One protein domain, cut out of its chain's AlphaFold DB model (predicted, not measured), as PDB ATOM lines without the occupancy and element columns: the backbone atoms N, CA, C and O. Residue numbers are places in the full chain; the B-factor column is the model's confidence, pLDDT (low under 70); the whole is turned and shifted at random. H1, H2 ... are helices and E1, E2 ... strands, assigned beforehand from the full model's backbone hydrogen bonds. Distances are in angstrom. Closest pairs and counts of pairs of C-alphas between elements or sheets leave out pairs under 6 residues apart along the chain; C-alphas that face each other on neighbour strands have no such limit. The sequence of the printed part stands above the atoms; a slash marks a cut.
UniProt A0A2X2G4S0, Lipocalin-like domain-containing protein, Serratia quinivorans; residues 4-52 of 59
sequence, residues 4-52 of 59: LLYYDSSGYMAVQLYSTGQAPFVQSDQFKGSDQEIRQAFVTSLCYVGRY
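Overview. This is residues 4 to 52 of the 59 residues of the protein "Lipocalin-like domain-containing protein" of Serratia quinivorans (UniProt A0A2X2G4S0). A narrow ribbon of three antiparallel strands, E1, E2 and E3, makes one end of this elongated domain, and a short helix, H1, with a long loop of residues 18 to 34 makes the other. H1 sits beyond the end of the ribbon at which E2 ends and E3 begins, and both faces of the sheet are bare of any named helix. The printed part has 49 residues with three named strands and one named helix, in the order E1, E2, H1, E3 along the chain; the sheet's order is E1, E2, E3, and the class is mixed, helices and strands. The whole is loose, with a radius of gyration of the C-alphas of 12.6 A, and spans 35 by 19 by 15 A.

Arrangement. The inner strand of the sheet is E2, residues 12 to 17. Its neighbour E3, residues 46 to 51, is an edge strand and antiparallel to it, with 165 degrees between their directions. The C-alphas of Ala 14 and Val 49 face each other at 4.5 A, and N 13 and O 50 are within hydrogen-bond range at 2.8 A, as are N 46 and O 17 at 2.9 A. The other edge strand is E1, residues 4 to 7, antiparallel to E2 at 179 degrees. E1 and E2 form a hairpin; the C-alphas of Tyr 7 and Met 13 face each other at 4.6 A, and N 6 and O 14 are within hydrogen-bond range at 2.9 A, as are N 14 and O 6 at 3.0 A. The helix H1, residues 35 to 43, is not on the sheet, with 3 pairs of C-alphas within 10 A. H1 and E1 are apart. In H1, every O i to N i+4 pair is within hydrogen-bond range.

Along the chain. E2 runs 17.0 A from C-alpha 12 at (28.932, -6.274, 34.082) to C-alpha 17. E3, residues 46 to 51, is 16.8 A long and ends with C-alpha 51 at (32.650, -4.314, 32.666). E1, residues 4 to 7, measures 10.1 A and begins with C-alpha 4 at (21.776, 4.282, 39.982). H1, residues 35 to 43, is 12.2 A long.

Size, cuts and confidence. The two C-alphas farthest apart are those of Ser 10 and Val 26, at 35.5 A. The printed part has no cut. The link from E2 to H1 is long, with 17 residues, while those from E1 to E2 and from H1 to E3 are tight. The mean pLDDT of the printed part is 80.7; residues 20 to 24 and 26 to 31, within the long link, are under 70.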
ATOM      1  N   LEU A   4      21.877   5.709  39.731       84.00
ATOM      2  CA  LEU A   4      21.776   4.282  39.982       84.00
ATOM      3  C   LEU A   4      23.021   3.605  39.431       84.00
ATOM      4  O   LEU A   4      23.479   3.904  38.326       84.00
ATOM      5  N   LEU A   5      23.567   2.700  40.230       89.50
ATOM      6  CA  LEU A   5      24.727   1.905  39.888       89.50
ATOM      7  C   LEU A   5      24.365   0.443  40.112       89.50
ATOM      8  O   LEU A   5      24.058   0.035  41.232       89.50
ATOM      9  N   TYR A   6      24.380  -0.319  39.030       90.25
ATOM     10  CA  TYR A   6      24.056  -1.735  39.020       90.25
ATOM     11  C   TYR A   6      25.314  -2.543  38.752       90.25
ATOM     12  O   TYR A   6      26.084  -2.216  37.848       90.25
ATOM     13  N   TYR A   7      25.471  -3.619  39.512       92.00
ATOM     14  CA  TYR A   7      26.489  -4.638  39.309       92.00
ATOM     15  C   TYR A   7      25.806  -5.991  39.197       92.00
ATOM     16  O   TYR A   7      24.877  -6.275  39.955       92.00
ATOM     17  N   ASP A   8      26.292  -6.826  38.288       92.62
ATOM     18  CA  ASP A   8      25.938  -8.239  38.264       92.62
ATOM     19  C   ASP A   8      27.130  -9.120  38.655       92.62
ATOM     20  O   ASP A   8      28.292  -8.724  38.566       92.62
ATOM     21  N   SER A   9      26.851 -10.354  39.073       91.19
ATOM     22  CA  SER A   9      27.892 -11.328  39.424       91.19
ATOM     23  C   SER A   9      28.714 -11.820  38.225       91.19
ATOM     24  O   SER A   9      29.710 -12.514  38.414       91.19
ATOM     25  N   SER A  10      28.307 -11.491  36.998       92.38
ATOM     26  CA  SER A  10      28.984 -11.871  35.753       92.38
ATOM     27  C   SER A  10      30.078 -10.871  35.351       92.38
ATOM     28  O   SER A  10      30.800 -11.103  34.377       92.38
ATOM     29  N   GLY A  11      30.240  -9.775  36.099       92.00
ATOM     30  CA  GLY A  11      31.264  -8.760  35.862       92.00
ATOM     31  C   GLY A  11      30.809  -7.600  34.976       92.00
ATOM     32  O   GLY A  11      31.664  -6.847  34.490       92.00
ATOM     33  N   TYR A  12      29.502  -7.438  34.756       95.31
ATOM     34  CA  TYR A  12      28.932  -6.274  34.082       95.31
ATOM     35  C   TYR A  12      28.449  -5.229  35.079       95.31
ATOM     36  O   TYR A  12      28.060  -5.521  36.210       95.31
ATOM     37  N   MET A  13      28.477  -3.980  34.628       94.75
ATOM     38  CA  MET A  13      27.931  -2.850  35.355       94.75
ATOM     39  C   MET A  13      27.127  -1.935  34.438       94.75
ATOM     40  O   MET A  13      27.426  -1.803  33.247       94.75
ATOM     41  N   ALA A  14      26.151  -1.254  35.032       91.69
ATOM     42  CA  ALA A  14      25.427  -0.159  34.411       91.69
ATOM     43  C   ALA A  14      25.372   1.039  35.362       91.69
ATOM     44  O   ALA A  14      25.131   0.887  36.559       91.69
ATOM     45  N   VAL A  15      25.587   2.231  34.818       90.12
ATOM     46  CA  VAL A  15      25.456   3.512  35.511       90.12
ATOM     47  C   VAL A  15      24.356   4.291  34.829       90.12
ATOM     48  O   VAL A  15      24.376   4.431  33.607       90.12
ATOM     49  N   GLN A  16      23.448   4.839  35.621       87.44
ATOM     50  CA  GLN A  16      22.456   5.792  35.164       87.44
ATOM     51  C   GLN A  16      22.556   7.054  36.015       87.44
ATOM     52  O   GLN A  16      22.365   7.011  37.231       87.44
ATOM     53  N   LEU A  17      22.868   8.181  35.381       83.25
ATOM     54  CA  LEU A  17      22.945   9.488  36.031       83.25
ATOM     55  C   LEU A  17      21.790  10.361  35.554       83.25
ATOM     56  O   LEU A  17      21.691  10.647  34.361       83.25
ATOM     57  N   TYR A  18      20.933  10.806  36.473       76.38
ATOM     58  CA  TYR A  18      19.848  11.729  36.150       76.38
ATOM     59  C   TYR A  18      20.346  13.180  36.113       76.38
ATOM     60  O   TYR A  18      21.158  13.599  36.946       76.38
ATOM     61  N   SER A  19      19.846  13.957  35.148       70.38
ATOM     62  CA  SER A  19      20.192  15.373  34.998       70.38
ATOM     63  C   SER A  19      19.695  16.208  36.184       70.38
ATOM     64  O   SER A  19      18.604  15.997  36.710       70.38
ATOM     65  N   THR A  20      20.481  17.205  36.599       66.19
ATOM     66  CA  THR A  20      20.169  18.083  37.743       66.19
ATOM     67  C   THR A  20      19.039  19.075  37.478       66.19
ATOM     68  O   THR A  20      18.584  19.723  38.414       66.19
ATOM     69  N   GLY A  21      18.607  19.223  36.222       65.50
ATOM     70  CA  GLY A  21      17.536  20.142  35.823       65.50
ATOM     71  C   GLY A  21      16.135  19.527  35.819       65.50
ATOM     72  O   GLY A  21      15.185  20.206  35.437       65.50
ATOM     73  N   GLN A  22      15.986  18.251  36.180       67.31
ATOM     74  CA  GLN A  22      14.675  17.611  36.179       67.31
ATOM     75  C   GLN A  22      13.851  18.010  37.400       67.31
ATOM     76  O   GLN A  22      14.349  18.019  38.525       67.31
ATOM     77  N   ALA A  23      12.565  18.284  37.168       66.19
ATOM     78  CA  ALA A  23      11.596  18.325  38.250       66.19
ATOM     79  C   ALA A  23      11.603  16.961  38.966       66.19
ATOM     80  O   ALA A  23      11.682  15.928  38.291       66.19
ATOM     81  N   PRO A  24      11.560  16.937  40.309       68.31
ATOM     82  CA  PRO A  24      11.417  15.684  41.032       68.31
ATOM     83  C   PRO A  24      10.132  14.986  40.583       68.31
ATOM     84  O   PRO A  24       9.151  15.650  40.245       68.31
ATOM     85  N   PHE A  25      10.138  13.653  40.605       70.56
ATOM     86  CA  PHE A  25       8.906  12.886  40.460       70.56
ATOM     87  C   PHE A  25       7.875  13.390  41.479       70.56
ATOM     88  O   PHE A  25       8.215  13.630  42.642       70.56
ATOM     89  N   VAL A  26       6.622  13.552  41.047       69.56
ATOM     90  CA  VAL A  26       5.516  14.006  41.910       69.56
ATOM     91  C   VAL A  26       5.351  13.081  43.118       69.56
ATOM     92  O   VAL A  26       5.000  13.527  44.210       69.56
ATOM     93  N   GLN A  27       5.645  11.793  42.938       67.50
ATOM     94  CA  GLN A  27       5.787  10.840  44.027       67.50
ATOM     95  C   GLN A  27       7.263  10.632  44.354       67.50
ATOM     96  O   GLN A  27       8.089  10.461  43.464       67.50
ATOM     97  N   SER A  28       7.584  10.524  45.642       66.06
ATOM     98  CA  SER A  28       8.932  10.186  46.126       66.06
ATOM     99  C   SER A  28       9.410   8.776  45.726       66.06
ATOM    100  O   SER A  28      10.474   8.345  46.159       66.06
ATOM    101  N   ASP A  29       8.616   8.047  44.939       68.62
ATOM    102  CA  ASP A  29       8.903   6.727  44.395       68.62
ATOM    103  C   ASP A  29       9.008   6.827  42.866       68.62
ATOM    104  O   ASP A  29       8.008   6.954  42.160       68.62
ATOM    105  N   GLN A  30      10.238   6.752  42.353       64.12
ATOM    106  CA  GLN A  30      10.535   6.815  40.918       64.12
ATOM    107  C   GLN A  30       9.871   5.683  40.110       64.12
ATOM    108  O   GLN A  30       9.680   5.829  38.905       64.12
ATOM    109  N   PHE A  31       9.492   4.571  40.754       69.62
ATOM    110  CA  PHE A  31       8.785   3.459  40.106       69.62
ATOM    111  C   PHE A  31       7.277   3.706  39.980       69.62
ATOM    112  O   PHE A  31       6.577   2.918  39.345       69.62
ATOM    113  N   LYS A  32       6.777   4.797  40.569       75.75
ATOM    114  CA  LYS A  32       5.382   5.245  40.483       75.75
ATOM    115  C   LYS A  32       5.227   6.591  39.777       75.75
ATOM    116  O   LYS A  32       4.159   7.200  39.844       75.75
ATOM    117  N   GLY A  33       6.284   7.065  39.115       76.44
ATOM    118  CA  GLY A  33       6.182   8.197  38.206       76.44
ATOM    119  C   GLY A  33       5.170   7.910  37.098       76.44
ATOM    120  O   GLY A  33       4.987   6.767  36.682       76.44
ATOM    121  N   SER A  34       4.510   8.949  36.607       83.19
ATOM    122  CA  SER A  34       3.737   8.862  35.372       83.19
ATOM    123  C   SER A  34       4.641   8.486  34.194       83.19
ATOM    124  O   SER A  34       5.838   8.789  34.186       83.19
ATOM    125  N   ASP A  35       4.063   7.898  33.146       83.44
ATOM    126  CA  ASP A  35       4.790   7.543  31.921       83.44
ATOM    127  C   ASP A  35       5.587   8.725  31.347       83.44
ATOM    128  O   ASP A  35       6.687   8.555  30.814       83.44
ATOM    129  N   GLN A  36       5.055   9.944  31.479       82.00
ATOM    130  CA  GLN A  36       5.714  11.165  31.028       82.00
ATOM    131  C   GLN A  36       6.953  11.502  31.871       82.00
ATOM    132  O   GLN A  36       7.992  11.851  31.308       82.00
ATOM    133  N   GLU A  37       6.873  11.368  33.195       76.12
ATOM    134  CA  GLU A  37       8.012  11.595  34.093       76.12
ATOM    135  C   GLU A  37       9.106  10.543  33.873       76.12
ATOM    136  O   GLU A  37      10.280  10.891  33.742       76.12
ATOM    137  N   ILE A  38       8.718   9.268  33.739       79.50
ATOM    138  CA  ILE A  38       9.644   8.159  33.469       79.50
ATOM    139  C   ILE A  38      10.358   8.381  32.133       79.50
ATOM    140  O   ILE A  38      11.585   8.286  32.050       79.50
ATOM    141  N   ARG A  39       9.611   8.734  31.080       81.75
ATOM    142  CA  ARG A  39      10.185   9.002  29.757       81.75
ATOM    143  C   ARG A  39      11.161  10.172  29.788       81.75
ATOM    144  O   ARG A  39      12.240  10.078  29.205       81.75
ATOM    145  N   GLN A  40      10.809  11.260  30.469       78.81
ATOM    146  CA  GLN A  40      11.677  12.429  30.579       78.81
ATOM    147  C   GLN A  40      12.964  12.103  31.353       78.81
ATOM    148  O   GLN A  40      14.052  12.521  30.944       78.81
ATOM    149  N   ALA A  41      12.859  11.328  32.440       76.62
ATOM    150  CA  ALA A  41      14.003  10.827  33.205       76.62
ATOM    151  C   ALA A  41      14.929   9.953  32.363       76.62
ATOM    152  O   ALA A  41      16.144  10.115  32.423       76.62
ATOM    153  N   PHE A  42      14.372   9.098  31.508       76.50
ATOM    154  CA  PHE A  42      15.168   8.254  30.625       76.50
ATOM    155  C   PHE A  42      15.912   9.067  29.554       76.50
ATOM    156  O   PHE A  42      17.127   8.941  29.416       76.50
ATOM    157  N   VAL A  43      15.208   9.952  28.836       80.19
ATOM    158  CA  VAL A  43      15.779  10.766  27.742       80.19
ATOM    159  C   VAL A  43      16.908  11.681  28.217       80.19
ATOM    160  O   VAL A  43      17.840  11.954  27.466       80.19
ATOM    161  N   THR A  44      16.828  12.169  29.452       75.50
ATOM    162  CA  THR A  44      17.819  13.105  30.004       75.50
ATOM    163  C   THR A  44      18.880  12.430  30.866       75.50
ATOM    164  O   THR A  44      19.761  13.116  31.387       75.50
ATOM    165  N   SER A  45      18.816  11.105  31.017       77.69
ATOM    166  CA  SER A  45      19.808  10.357  31.777       77.69
ATOM    167  C   SER A  45      21.044  10.040  30.939       77.69
ATOM    168  O   SER A  45      20.951   9.711  29.756       77.69
ATOM    169  N   LEU A  46      22.219  10.124  31.565       84.44
ATOM    170  CA  LEU A  46      23.449   9.591  30.996       84.44
ATOM    171  C   LEU A  46      23.589   8.134  31.432       84.44
ATOM    172  O   LEU A  46      23.733   7.851  32.625       84.44
ATOM    173  N   CYS A  47      23.567   7.228  30.458       85.19
ATOM    174  CA  CYS A  47      23.713   5.798  30.687       85.19
ATOM    175  C   CYS A  47      25.083   5.315  30.213       85.19
ATOM    176  O   CYS A  47      25.470   5.542  29.066       85.19
ATOM    177  N   TYR A  48      25.794   4.607  31.083       88.62
ATOM    178  CA  TYR A  48      27.025   3.903  30.741       88.62
ATOM    179  C   TYR A  48      26.873   2.425  31.078       88.62
ATOM    180  O   TYR A  48      26.443   2.081  32.175       88.62
ATOM    181  N   VAL A  49      27.255   1.554  30.149       91.06
ATOM    182  CA  VAL A  49      27.307   0.106  30.360       91.06
ATOM    183  C   VAL A  49      28.717  -0.381  30.089       91.06
ATOM    184  O   VAL A  49      29.368   0.057  29.140       91.06
ATOM    185  N   GLY A  50      29.205  -1.283  30.929       93.12
ATOM    186  CA  GLY A  50      30.570  -1.760  30.802       93.12
ATOM    187  C   GLY A  50      30.863  -2.950  31.690       93.12
ATOM    188  O   GLY A  50      29.975  -3.558  32.282       93.12
ATOM    189  N   ARG A  51      32.146  -3.280  31.771       94.50
ATOM    190  CA  ARG A  51      32.650  -4.314  32.666       94.50
ATOM    191  C   ARG A  51      33.351  -3.691  33.855       94.50
ATOM    192  O   ARG A  51      34.002  -2.658  33.713       94.50
ATOM    193  N   TYR A  52      33.287  -4.377  34.984       92.31
ATOM    194  CA  TYR A  52      34.054  -4.019  36.167       92.31
ATOM    195  C   TYR A  52      34.971  -5.168  36.589       92.31
ATOM    196  O   TYR A  52      34.830  -6.316  36.154       92.31
TER     197      TYR A  52